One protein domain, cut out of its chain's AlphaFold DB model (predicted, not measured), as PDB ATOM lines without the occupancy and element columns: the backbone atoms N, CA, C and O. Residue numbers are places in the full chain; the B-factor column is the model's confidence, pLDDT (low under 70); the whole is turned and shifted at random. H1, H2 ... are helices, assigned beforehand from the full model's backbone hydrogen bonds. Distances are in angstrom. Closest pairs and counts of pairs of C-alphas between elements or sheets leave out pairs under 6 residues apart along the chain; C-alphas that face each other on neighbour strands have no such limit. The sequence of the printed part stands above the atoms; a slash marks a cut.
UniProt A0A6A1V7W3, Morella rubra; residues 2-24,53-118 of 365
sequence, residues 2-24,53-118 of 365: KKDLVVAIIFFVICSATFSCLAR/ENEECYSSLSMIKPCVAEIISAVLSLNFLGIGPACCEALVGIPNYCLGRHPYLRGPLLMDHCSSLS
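Overview. This is residues 2 to 24 and 53 to 118 of the 365 residues of a protein of Morella rubra (UniProt A0A6A1V7W3). Five short helices, H2 to H6, cluster into one body, and the long helix H1 stands beside it, its residues 11 to 24 sticking out free. H4 packs on both H3 and H6. The printed part has 89 residues, of which 69 are in six named helices, H1 to H6 in that order along the chain, with no named strand, and its class is all helix. The whole is compact, radius of gyration of the C-alphas 13.3 A, spanning 35 by 33 by 23 A.

Arrangement. H1, residues 2 to 24, is close to but not clearly touching H3, residues 65 to 77; their closest C-alphas, Ile 10 and Val 75, are 7.6 A apart. The hub H4, residues 85 to 92, touches H3's residues 66 to 70 about perpendicular, 86 degrees; closest C-alphas Cys 67 and Cys 87, 4.6 A. H4 touches H6, residues 108 to 116, at a steep tilt of 62 degrees; closest C-alphas Cys 88 and Cys 114, 4.9 A. H4 only just touches H2, residues 53 to 62, with 3 C-alpha pairs within 8 A, the closest Leu 61 and Ala 90, 6.8 A. H5, residues 96 to 101, is close to but not clearly touching H2; closest C-alphas Cys 57 and Cys 98, 5.7 A. Every O i to N i+4 pair is within hydrogen-bond range in H3, H4 and H6, against 18 of 19 in H1, 3 of 6 in H2 and 1 of 2 in H5.

Along the chain. H1 runs 33.6 A from C-alpha 2 at (-17.218, 43.624, 83.384); H3 is 18.4 A long. H6 ends with C-alpha 116 at (-39.325, 30.064, 77.220).

Size, cuts and confidence. Residues 25 to 52 are not printed; C-alphas 24 and 53 are 16.6 A apart. Of the links printed whole, none is long. Mean pLDDT of the printed part is 75.5, with 26 residues under 70, among them 19 to 24 and 58 to 63.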
ATOM      1  N   LYS A   2     -15.790  43.837  83.748       58.25
ATOM      2  CA  LYS A   2     -17.218  43.624  83.384       58.25
ATOM      3  C   LYS A   2     -18.229  44.340  84.301       58.25
ATOM      4  O   LYS A   2     -19.261  44.778  83.818       58.25
ATOM      5  N   LYS A   3     -17.927  44.491  85.597       57.28
ATOM      6  CA  LYS A   3     -18.824  45.155  86.565       57.28
ATOM      7  C   LYS A   3     -18.909  46.671  86.339       57.28
ATOM      8  O   LYS A   3     -19.992  47.233  86.395       57.28
ATOM      9  N   ASP A   4     -17.795  47.297  85.971       59.69
ATOM     10  CA  ASP A   4     -17.704  48.751  85.766       59.69
ATOM     11  C   ASP A   4     -18.482  49.213  84.521       59.69
ATOM     12  O   ASP A   4     -19.123  50.258  84.532       59.69
ATOM     13  N   LEU A   5     -18.493  48.390  83.464       67.19
ATOM     14  CA  LEU A   5     -19.271  48.645  82.247       67.19
ATOM     15  C   LEU A   5     -20.781  48.603  82.520       67.19
ATOM     16  O   LEU A   5     -21.537  49.420  82.008       67.19
ATOM     17  N   VAL A   6     -21.214  47.652  83.343       73.44
ATOM     18  CA  VAL A   6     -22.623  47.466  83.688       73.44
ATOM     19  C   VAL A   6     -23.131  48.617  84.558       73.44
ATOM     20  O   VAL A   6     -24.202  49.153  84.288       73.44
ATOM     21  N   VAL A   7     -22.332  49.064  85.532       72.19
ATOM     22  CA  VAL A   7     -22.647  50.250  86.344       72.19
ATOM     23  C   VAL A   7     -22.734  51.502  85.468       72.19
ATOM     24  O   VAL A   7     -23.670  52.282  85.621       72.19
ATOM     25  N   ALA A   8     -21.831  51.664  84.497       67.69
ATOM     26  CA  ALA A   8     -21.880  52.785  83.560       67.69
ATOM     27  C   ALA A   8     -23.143  52.770  82.679       67.69
ATOM     28  O   ALA A   8     -23.731  53.823  82.443       67.69
ATOM     29  N   ILE A   9     -23.596  51.593  82.229       78.88
ATOM     30  CA  ILE A   9     -24.824  51.451  81.427       78.88
ATOM     31  C   ILE A   9     -26.067  51.760  82.270       78.88
ATOM     32  O   ILE A   9     -26.923  52.518  81.822       78.88
ATOM     33  N   ILE A  10     -26.152  51.240  83.500       82.12
ATOM     34  CA  ILE A  10     -27.263  51.538  84.419       82.12
ATOM     35  C   ILE A  10     -27.316  53.038  84.723       82.12
ATOM     36  O   ILE A  10     -28.381  53.646  84.638       82.12
ATOM     37  N   PHE A  11     -26.165  53.653  85.000       76.50
ATOM     38  CA  PHE A  11     -26.070  55.091  85.238       76.50
ATOM     39  C   PHE A  11     -26.527  55.894  84.016       76.50
ATOM     40  O   PHE A  11     -27.281  56.852  84.156       76.50
ATOM     41  N   PHE A  12     -26.154  55.471  82.806       73.12
ATOM     42  CA  PHE A  12     -26.575  56.131  81.570       73.12
ATOM     43  C   PHE A  12     -28.091  56.031  81.346       73.12
ATOM     44  O   PHE A  12     -28.724  57.021  80.983       73.12
ATOM     45  N   VAL A  13     -28.692  54.867  81.617       82.44
ATOM     46  CA  VAL A  13     -30.146  54.664  81.512       82.44
ATOM     47  C   VAL A  13     -30.885  55.532  82.535       82.44
ATOM     48  O   VAL A  13     -31.785  56.279  82.152       82.44
ATOM     49  N   ILE A  14     -30.458  55.528  83.801       85.81
ATOM     50  CA  ILE A  14     -31.066  56.346  84.863       85.81
ATOM     51  C   ILE A  14     -30.898  57.843  84.571       85.81
ATOM     52  O   ILE A  14     -31.860  58.600  84.697       85.81
ATOM     53  N   CYS A  15     -29.719  58.285  84.128       69.19
ATOM     54  CA  CYS A  15     -29.485  59.680  83.755       69.19
ATOM     55  C   CYS A  15     -30.303  60.094  82.531       69.19
ATOM     56  O   CYS A  15     -30.852  61.185  82.526       69.19
ATOM     57  N   SER A  16     -30.446  59.240  81.515       76.62
ATOM     58  CA  SER A  16     -31.260  59.568  80.336       76.62
ATOM     59  C   SER A  16     -32.754  59.668  80.667       76.62
ATOM     60  O   SER A  16     -33.430  60.587  80.200       76.62
ATOM     61  N   ALA A  17     -33.256  58.789  81.540       71.12
ATOM     62  CA  ALA A  17     -34.637  58.818  82.009       71.12
ATOM     63  C   ALA A  17     -34.902  60.033  82.914       71.12
ATOM     64  O   ALA A  17     -35.894  60.736  82.733       71.12
ATOM     65  N   THR A  18     -33.995  60.335  83.847       75.94
ATOM     66  CA  THR A  18     -34.134  61.498  84.739       75.94
ATOM     67  C   THR A  18     -33.940  62.818  84.003       75.94
ATOM     68  O   THR A  18     -34.700  63.744  84.259       75.94
ATOM     69  N   PHE A  19     -33.017  62.907  83.041       61.94
ATOM     70  CA  PHE A  19     -32.830  64.098  82.207       61.94
ATOM     71  C   PHE A  19     -34.053  64.360  81.320       61.94
ATOM     72  O   PHE A  19     -34.505  65.497  81.227       61.94
ATOM     73  N   SER A  20     -34.657  63.308  80.758       67.12
ATOM     74  CA  SER A  20     -35.916  63.424  80.005       67.12
ATOM     75  C   SER A  20     -37.080  63.880  80.897       67.12
ATOM     76  O   SER A  20     -37.908  64.680  80.468       67.12
ATOM     77  N   CYS A  21     -37.126  63.440  82.160       51.31
ATOM     78  CA  CYS A  21     -38.124  63.893  83.136       51.31
ATOM     79  C   CYS A  21     -37.864  65.317  83.666       51.31
ATOM     80  O   CYS A  21     -38.818  66.053  83.929       51.31
ATOM     81  N   LEU A  22     -36.600  65.727  83.818       51.25
ATOM     82  CA  LEU A  22     -36.232  67.078  84.251       51.25
ATOM     83  C   LEU A  22     -36.475  68.105  83.145       51.25
ATOM     84  O   LEU A  22     -37.039  69.161  83.419       51.25
ATOM     85  N   ALA A  23     -36.112  67.784  81.899       53.31
ATOM     86  CA  ALA A  23     -36.360  68.644  80.744       53.31
ATOM     87  C   ALA A  23     -37.863  68.919  80.558       53.31
ATOM     88  O   ALA A  23     -38.254  70.042  80.252       53.31
ATOM     89  N   ARG A  24     -38.717  67.926  80.846       52.53
ATOM     90  CA  ARG A  24     -40.181  68.075  80.814       52.53
ATOM     91  C   ARG A  24     -40.740  68.940  81.948       52.53
ATOM     92  O   ARG A  24     -41.705  69.657  81.723       52.53
ATOM     93  N   GLU A  53     -45.443  59.063  69.199       47.97
ATOM     94  CA  GLU A  53     -45.225  57.636  68.886       47.97
ATOM     95  C   GLU A  53     -44.576  56.853  70.040       47.97
ATOM     96  O   GLU A  53     -44.774  55.646  70.188       47.97
ATOM     97  N   ASN A  54     -43.797  57.534  70.887       57.12
ATOM     98  CA  ASN A  54     -43.244  56.915  72.090       57.12
ATOM     99  C   ASN A  54     -44.357  56.637  73.104       57.12
ATOM    100  O   ASN A  54     -44.326  55.604  73.774       57.12
ATOM    101  N   GLU A  55     -45.358  57.512  73.197       60.19
ATOM    102  CA  GLU A  55     -46.488  57.308  74.100       60.19
ATOM    103  C   GLU A  55     -47.253  56.025  73.783       60.19
ATOM    104  O   GLU A  55     -47.594  55.309  74.717       60.19
ATOM    105  N   GLU A  56     -47.441  55.647  72.519       66.25
ATOM    106  CA  GLU A  56     -48.116  54.387  72.169       66.25
ATOM    107  C   GLU A  56     -47.316  53.149  72.613       66.25
ATOM    108  O   GLU A  56     -47.869  52.208  73.197       66.25
ATOM    109  N   CYS A  57     -45.991  53.174  72.419       73.94
ATOM    110  CA  CYS A  57     -45.105  52.085  72.836       73.94
ATOM    111  C   CYS A  57     -45.012  51.963  74.369       73.94
ATOM    112  O   CYS A  57     -45.027  50.853  74.905       73.94
ATOM    113  N   TYR A  58     -44.952  53.086  75.093       65.88
ATOM    114  CA  TYR A  58     -44.904  53.091  76.561       65.88
ATOM    115  C   TYR A  58     -46.282  52.926  77.213       65.88
ATOM    116  O   TYR A  58     -46.352  52.447  78.346       65.88
ATOM    117  N   SER A  59     -47.384  53.264  76.539       67.50
ATOM    118  CA  SER A  59     -48.746  53.094  77.075       67.50
ATOM    119  C   SER A  59     -49.064  51.620  77.313       67.50
ATOM    120  O   SER A  59     -49.575  51.261  78.373       67.50
ATOM    121  N   SER A  60     -48.639  50.753  76.392       63.44
ATOM    122  CA  SER A  60     -48.809  49.300  76.520       63.44
ATOM    123  C   SER A  60     -48.015  48.709  77.698       63.44
ATOM    124  O   SER A  60     -48.485  47.795  78.370       63.44
ATOM    125  N   LEU A  61     -46.839  49.272  78.008       64.31
ATOM    126  CA  LEU A  61     -45.997  48.875  79.149       64.31
ATOM    127  C   LEU A  61     -46.475  49.469  80.484       64.31
ATOM    128  O   LEU A  61     -46.466  48.797  81.514       64.31
ATOM    129  N   SER A  62     -46.894  50.734  80.482       59.19
ATOM    130  CA  SER A  62     -47.279  51.479  81.688       59.19
ATOM    131  C   SER A  62     -48.653  51.089  82.232       59.19
ATOM    132  O   SER A  62     -48.874  51.201  83.443       59.19
ATOM    133  N   MET A  63     -49.542  50.540  81.391       61.78
ATOM    134  CA  MET A  63     -50.775  49.893  81.860       61.78
ATOM    135  C   MET A  63     -50.489  48.705  82.789       61.78
ATOM    136  O   MET A  63     -51.347  48.336  83.591       61.78
ATOM    137  N   ILE A  64     -49.265  48.167  82.771       73.62
ATOM    138  CA  ILE A  64     -48.834  47.062  83.621       73.62
ATOM    139  C   ILE A  64     -47.752  47.584  84.571       73.62
ATOM    140  O   ILE A  64     -46.588  47.191  84.528       73.62
ATOM    141  N   LYS A  65     -48.161  48.470  85.491       74.12
ATOM    142  CA  LYS A  65     -47.350  48.926  86.639       74.12
ATOM    143  C   LYS A  65     -46.492  47.821  87.291       74.12
ATOM    144  O   LYS A  65     -45.334  48.119  87.588       74.12
ATOM    145  N   PRO A  66     -46.980  46.574  87.501       76.88
ATOM    146  CA  PRO A  66     -46.129  45.519  88.057       76.88
ATOM    147  C   PRO A  66     -44.961  45.117  87.138       76.88
ATOM    148  O   PRO A  66     -43.874  44.851  87.636       76.88
ATOM    149  N   CYS A  67     -45.121  45.169  85.813       85.88
ATOM    150  CA  CYS A  67     -44.064  44.810  84.864       85.88
ATOM    151  C   CYS A  67     -42.930  45.843  84.847       85.88
ATOM    152  O   CYS A  67     -41.757  45.483  84.862       85.88
ATOM    153  N   VAL A  68     -43.253  47.138  84.912       83.44
ATOM    154  CA  VAL A  68     -42.224  48.191  84.998       83.44
ATOM    155  C   VAL A  68     -41.380  48.031  86.267       83.44
ATOM    156  O   VAL A  68     -40.156  48.156  86.214       83.44
ATOM    157  N   ALA A  69     -42.010  47.704  87.399       83.06
ATOM    158  CA  ALA A  69     -41.298  47.447  88.649       83.06
ATOM    159  C   ALA A  69     -40.383  46.211  88.554       83.06
ATOM    160  O   ALA A  69     -39.248  46.259  89.032       83.06
ATOM    161  N   GLU A  70     -40.832  45.138  87.900       86.50
ATOM    162  CA  GLU A  70     -40.023  43.936  87.660       86.50
ATOM    163  C   GLU A  70     -38.847  44.197  86.716       86.50
ATOM    164  O   GLU A  70     -37.742  43.753  87.005       86.50
ATOM    165  N   ILE A  71     -39.036  44.975  85.645       82.75
ATOM    166  CA  ILE A  71     -37.952  45.363  84.731       82.75
ATOM    167  C   ILE A  71     -36.902  46.187  85.480       82.75
ATOM    168  O   ILE A  71     -35.707  45.908  85.375       82.75
ATOM    169  N   ILE A  72     -37.328  47.174  86.274       81.19
ATOM    170  CA  ILE A  72     -36.410  47.989  87.079       81.19
ATOM    171  C   ILE A  72     -35.673  47.107  88.091       81.19
ATOM    172  O   ILE A  72     -34.452  47.200  88.214       81.19
ATOM    173  N   SER A  73     -36.386  46.210  88.774       85.00
ATOM    174  CA  SER A  73     -35.796  45.275  89.734       85.00
ATOM    175  C   SER A  73     -34.802  44.313  89.073       85.00
ATOM    176  O   SER A  73     -33.711  44.093  89.599       85.00
ATOM    177  N   ALA A  74     -35.117  43.787  87.889       84.69
ATOM    178  CA  ALA A  74     -34.252  42.907  87.108       84.69
ATOM    179  C   ALA A  74     -32.984  43.625  86.627       84.69
ATOM    180  O   ALA A  74     -31.891  43.062  86.696       84.69
ATOM    181  N   VAL A  75     -33.103  44.885  86.201       80.81
ATOM    182  CA  VAL A  75     -31.954  45.714  85.802       80.81
ATOM    183  C   VAL A  75     -31.073  46.041  87.011       80.81
ATOM    184  O   VAL A  75     -29.852  45.914  86.919       80.81
ATOM    185  N   LEU A  76     -31.668  46.406  88.152       81.81
ATOM    186  CA  LEU A  76     -30.936  46.718  89.387       81.81
ATOM    187  C   LEU A  76     -30.250  45.488  89.994       81.81
ATOM    188  O   LEU A  76     -29.124  45.584  90.475       81.81
ATOM    189  N   SER A  77     -30.912  44.332  89.962       84.38
ATOM    190  CA  SER A  77     -30.369  43.062  90.463       84.38
ATOM    191  C   SER A  77     -29.472  42.342  89.455       84.38
ATOM    192  O   SER A  77     -28.846  41.343  89.809       84.38
ATOM    193  N   LEU A  78     -29.406  42.833  88.210       81.94
ATOM    194  CA  LEU A  78     -28.770  42.163  87.070       81.94
ATOM    195  C   LEU A  78     -29.301  40.746  86.822       81.94
ATOM    196  O   LEU A  78     -28.618  39.915  86.219       81.94
ATOM    197  N   ASN A  79     -30.521  40.474  87.283       83.94
ATOM    198  CA  ASN A  79     -31.155  39.176  87.199       83.94
ATOM    199  C   ASN A  79     -32.450  39.264  86.387       83.94
ATOM    200  O   ASN A  79     -33.542  39.448  86.920       83.94
ATOM    201  N   PHE A  80     -32.316  39.076  85.075       80.62
ATOM    202  CA  PHE A  80     -33.449  39.036  84.149       80.62
ATOM    203  C   PHE A  80     -34.323  37.782  84.302       80.62
ATOM    204  O   PHE A  80     -35.421  37.763  83.759       80.62
ATOM    205  N   LEU A  81     -33.894  36.777  85.085       83.31
ATOM    206  CA  LEU A  81     -34.727  35.613  85.422       83.31
ATOM    207  C   LEU A  81     -35.820  35.943  86.453       83.31
ATOM    208  O   LEU A  81     -36.672  35.108  86.736       83.31
ATOM    209  N   GLY A  82     -35.772  37.133  87.061       84.75
ATOM    210  CA  GLY A  82     -36.798  37.601  87.992       84.75
ATOM    211  C   GLY A  82     -38.026  38.211  87.313       84.75
ATOM    212  O   GLY A  82     -38.935  38.635  88.021       84.75
ATOM    213  N   ILE A  83     -38.046  38.294  85.978       89.88
ATOM    214  CA  ILE A  83     -39.187  38.828  85.230       89.88
ATOM    215  C   ILE A  83     -40.294  37.773  85.237       89.88
ATOM    216  O   ILE A  83     -40.120  36.658  84.746       89.88
ATOM    217  N   GLY A  84     -41.434  38.122  85.824       90.31
ATOM    218  CA  GLY A  84     -42.575  37.234  85.940       90.31
ATOM    219  C   GLY A  84     -43.257  36.981  84.591       90.31
ATOM    220  O   GLY A  84     -43.165  37.793  83.663       90.31
ATOM    221  N   PRO A  85     -44.023  35.880  84.475       87.69
ATOM    222  CA  PRO A  85     -44.727  35.524  83.242       87.69
ATOM    223  C   PRO A  85     -45.703  36.617  82.778       87.69
ATOM    224  O   PRO A  85     -45.821  36.855  81.582       87.69
ATOM    225  N   ALA A  86     -46.327  37.348  83.710       85.06
ATOM    226  CA  ALA A  86     -47.225  38.461  83.394       85.06
ATOM    227  C   ALA A  86     -46.502  39.636  82.707       85.06
ATOM    228  O   ALA A  86     -47.060  40.284  81.823       85.06
ATOM    229  N   CYS A  87     -45.251  39.907  83.089       89.75
ATOM    230  CA  CYS A  87     -44.447  40.934  82.436       89.75
ATOM    231  C   CYS A  87     -43.943  40.450  81.070       89.75
ATOM    232  O   CYS A  87     -43.945  41.205  80.101       89.75
ATOM    233  N   CYS A  88     -43.607  39.165  80.954       91.56
ATOM    234  CA  CYS A  88     -43.235  38.570  79.674       91.56
ATOM    235  C   CYS A  88     -44.376  38.549  78.649       91.56
ATOM    236  O   CYS A  88     -44.133  38.833  77.477       91.56
ATOM    237  N   GLU A  89     -45.615  38.286  79.065       87.88
ATOM    238  CA  GLU A  89     -46.786  38.349  78.181       87.88
ATOM    239  C   GLU A  89     -46.991  39.766  77.618       87.88
ATOM    240  O   GLU A  89     -47.207  39.943  76.418       87.88
ATOM    241  N   ALA A  90     -46.807  40.785  78.463       87.12
ATOM    242  CA  ALA A  90     -46.839  42.183  78.050       87.12
ATOM    243  C   ALA A  90     -45.756  42.516  77.021       87.12
ATOM    244  O   ALA A  90     -46.035  43.148  76.007       87.12
ATOM    245  N   LEU A  91     -44.523  42.078  77.286       86.06
ATOM    246  CA  LEU A  91     -43.355  42.318  76.441       86.06
ATOM    247  C   LEU A  91     -43.479  41.659  75.066       86.06
ATOM    248  O   LEU A  91     -43.125  42.274  74.063       86.06
ATOM    249  N   VAL A  92     -44.013  40.438  75.008       88.44
ATOM    250  CA  VAL A  92     -44.284  39.728  73.746       88.44
ATOM    251  C   VAL A  92     -45.420  40.397  72.962       88.44
ATOM    252  O   VAL A  92     -45.412  40.366  71.732       88.44
ATOM    253  N   GLY A  93     -46.365  41.042  73.652       84.38
ATOM    254  CA  GLY A  93     -47.432  41.832  73.035       84.38
ATOM    255  C   GLY A  93     -46.975  43.164  72.427       84.38
ATOM    256  O   GLY A  93     -47.735  43.773  71.672       84.38
ATOM    257  N   ILE A  94     -45.750  43.624  72.716       86.12
ATOM    258  CA  ILE A  94     -45.218  44.870  72.153       86.12
ATOM    259  C   ILE A  94     -44.928  44.660  70.660       86.12
ATOM    260  O   ILE A  94     -44.136  43.787  70.295       86.12
ATOM    261  N   PRO A  95     -45.498  45.483  69.766       84.44
ATOM    262  CA  PRO A  95     -45.266  45.323  68.343       84.44
ATOM    263  C   PRO A  95     -43.798  45.597  67.968       84.44
ATOM    264  O   PRO A  95     -43.129  46.472  68.521       84.44
ATOM    265  N   ASN A  96     -43.292  44.859  66.973       81.00
ATOM    266  CA  ASN A  96     -41.872  44.852  66.586       81.00
ATOM    267  C   ASN A  96     -41.286  46.237  66.245       81.00
ATOM    268  O   ASN A  96     -40.080  46.446  66.400       81.00
ATOM    269  N   TYR A  97     -42.111  47.192  65.802       84.19
ATOM    270  CA  TYR A  97     -41.655  48.554  65.505       84.19
ATOM    271  C   TYR A  97     -41.230  49.322  66.770       84.19
ATOM    272  O   TYR A  97     -40.274  50.095  66.714       84.19
ATOM    273  N   CYS A  98     -41.850  49.046  67.924       84.00
ATOM    274  CA  CYS A  98     -41.443  49.601  69.217       84.00
ATOM    275  C   CYS A  98     -40.120  48.986  69.702       84.00
ATOM    276  O   CYS A  98     -39.246  49.687  70.214       84.00
ATOM    277  N   LEU A  99     -39.926  47.679  69.480       81.62
ATOM    278  CA  LEU A  99     -38.689  46.972  69.840       81.62
ATOM    279  C   LEU A  99     -37.479  47.463  69.030       81.62
ATOM    280  O   LEU A  99     -36.359  47.493  69.539       81.62
ATOM    281  N   GLY A 100     -37.692  47.883  67.778       75.38
ATOM    282  CA  GLY A 100     -36.638  48.422  66.913       75.38
ATOM    283  C   GLY A 100     -35.983  49.702  67.448       75.38
ATOM    284  O   GLY A 100     -34.788  49.901  67.237       75.38
ATOM    285  N   ARG A 101     -36.734  50.541  68.176       75.88
ATOM    286  CA  ARG A 101     -36.226  51.792  68.775       75.88
ATOM    287  C   ARG A 101     -35.597  51.596  70.159       75.88
ATOM    288  O   ARG A 101     -34.873  52.471  70.635       75.88
ATOM    289  N   HIS A 102     -35.832  50.454  70.801       72.62
ATOM    290  CA  HIS A 102     -35.390  50.170  72.165       72.62
ATOM    291  C   HIS A 102     -34.565  48.877  72.225       72.62
ATOM    292  O   HIS A 102     -35.077  47.815  72.586       72.62
ATOM    293  N   PRO A 103     -33.256  48.950  71.911       66.75
ATOM    294  CA  PRO A 103     -32.394  47.771  71.795       66.75
ATOM    295  C   PRO A 103     -32.259  46.970  73.099       66.75
ATOM    296  O   PRO A 103     -31.916  45.794  73.056       66.75
ATOM    297  N   TYR A 104     -32.560  47.579  74.249       66.75
ATOM    298  CA  TYR A 104     -32.578  46.915  75.554       66.75
ATOM    299  C   TYR A 104     -33.793  45.992  75.748       66.75
ATOM    300  O   TYR A 104     -33.660  44.970  76.413       66.75
ATOM    301  N   LEU A 105     -34.943  46.296  75.130       70.81
ATOM    302  CA  LEU A 105     -36.113  45.403  75.119       70.81
ATOM    303  C   LEU A 105     -35.914  44.240  74.141       70.81
ATOM    304  O   LEU A 105     -36.407  43.143  74.367       70.81
ATOM    305  N   ARG A 106     -35.140  44.469  73.073       72.31
ATOM    306  CA  ARG A 106     -34.783  43.461  72.064       72.31
ATOM    307  C   ARG A 106     -33.571  42.603  72.462       72.31
ATOM    308  O   ARG A 106     -33.071  41.825  71.650       72.31
ATOM    309  N   GLY A 107     -33.052  42.757  73.680       75.38
ATOM    310  CA  GLY A 107     -31.926  41.954  74.143       75.38
ATOM    311  C   GLY A 107     -32.281  40.462  74.081       75.38
ATOM    312  O   GLY A 107     -33.343  40.093  74.586       75.38
ATOM    313  N   PRO A 108     -31.420  39.595  73.507       67.94
ATOM    314  CA  PRO A 108     -31.718  38.166  73.352       67.94
ATOM    315  C   PRO A 108     -32.093  37.528  74.690       67.94
ATOM    316  O   PRO A 108     -33.049  36.780  74.781       67.94
ATOM    317  N   LEU A 109     -31.443  37.958  75.773       73.88
ATOM    318  CA  LEU A 109     -31.708  37.461  77.121       73.88
ATOM    319  C   LEU A 109     -33.154  37.656  77.587       73.88
ATOM    320  O   LEU A 109     -33.669  36.812  78.313       73.88
ATOM    321  N   LEU A 110     -33.797  38.757  77.202       77.94
ATOM    322  CA  LEU A 110     -35.131  39.094  77.686       77.94
ATOM    323  C   LEU A 110     -36.198  38.395  76.838       77.94
ATOM    324  O   LEU A 110     -37.115  37.781  77.377       77.94
ATOM    325  N   MET A 111     -36.017  38.391  75.514       80.44
ATOM    326  CA  MET A 111     -36.950  37.739  74.599       80.44
ATOM    327  C   MET A 111     -36.841  36.213  74.616       80.44
ATOM    328  O   MET A 111     -37.872  35.546  74.555       80.44
ATOM    329  N   ASP A 112     -35.642  35.648  74.773       82.19
ATOM    330  CA  ASP A 112     -35.450  34.197  74.899       82.19
ATOM    331  C   ASP A 112     -36.059  33.686  76.212       82.19
ATOM    332  O   ASP A 112     -36.734  32.653  76.231       82.19
ATOM    333  N   HIS A 113     -35.901  34.444  77.305       83.62
ATOM    334  CA  HIS A 113     -36.509  34.107  78.590       83.62
ATOM    335  C   HIS A 113     -38.037  34.175  78.526       83.62
ATOM    336  O   HIS A 113     -38.710  33.210  78.893       83.62
ATOM    337  N   CYS A 114     -38.592  35.254  77.972       86.06
ATOM    338  CA  CYS A 114     -40.037  35.395  77.823       86.06
ATOM    339  C   CYS A 114     -40.650  34.391  76.838       86.06
ATOM    340  O   CYS A 114     -41.751  33.900  77.075       86.06
ATOM    341  N   SER A 115     -39.920  34.008  75.788       83.56
ATOM    342  CA  SER A 115     -40.348  32.948  74.866       83.56
ATOM    343  C   SER A 115     -40.339  31.574  75.541       83.56
ATOM    344  O   SER A 115     -41.228  30.766  75.289       83.56
ATOM    345  N   SER A 116     -39.384  31.315  76.444       82.38
ATOM    346  CA  SER A 116     -39.325  30.064  77.220       82.38
ATOM    347  C   SER A 116     -40.435  29.932  78.271       82.38
ATOM    348  O   SER A 116     -40.808  28.821  78.641       82.38
ATOM    349  N   LEU A 117     -40.971  31.064  78.737       79.69
ATOM    350  CA  LEU A 117     -42.019  31.147  79.755       79.69
ATOM    351  C   LEU A 117     -43.440  31.117  79.181       79.69
ATOM    352  O   LEU A 117     -44.386  31.142  79.966       79.69
ATOM    353  N   SER A 118     -43.609  31.077  77.855       65.19
ATOM    354  CA  SER A 118     -44.922  31.047  77.203       65.19
ATOM    355  C   SER A 118     -45.327  29.612  76.832       65.19
ATOM    356  O   SER A 118     -44.909  29.102  75.792       65.19
TER     357      SER A 118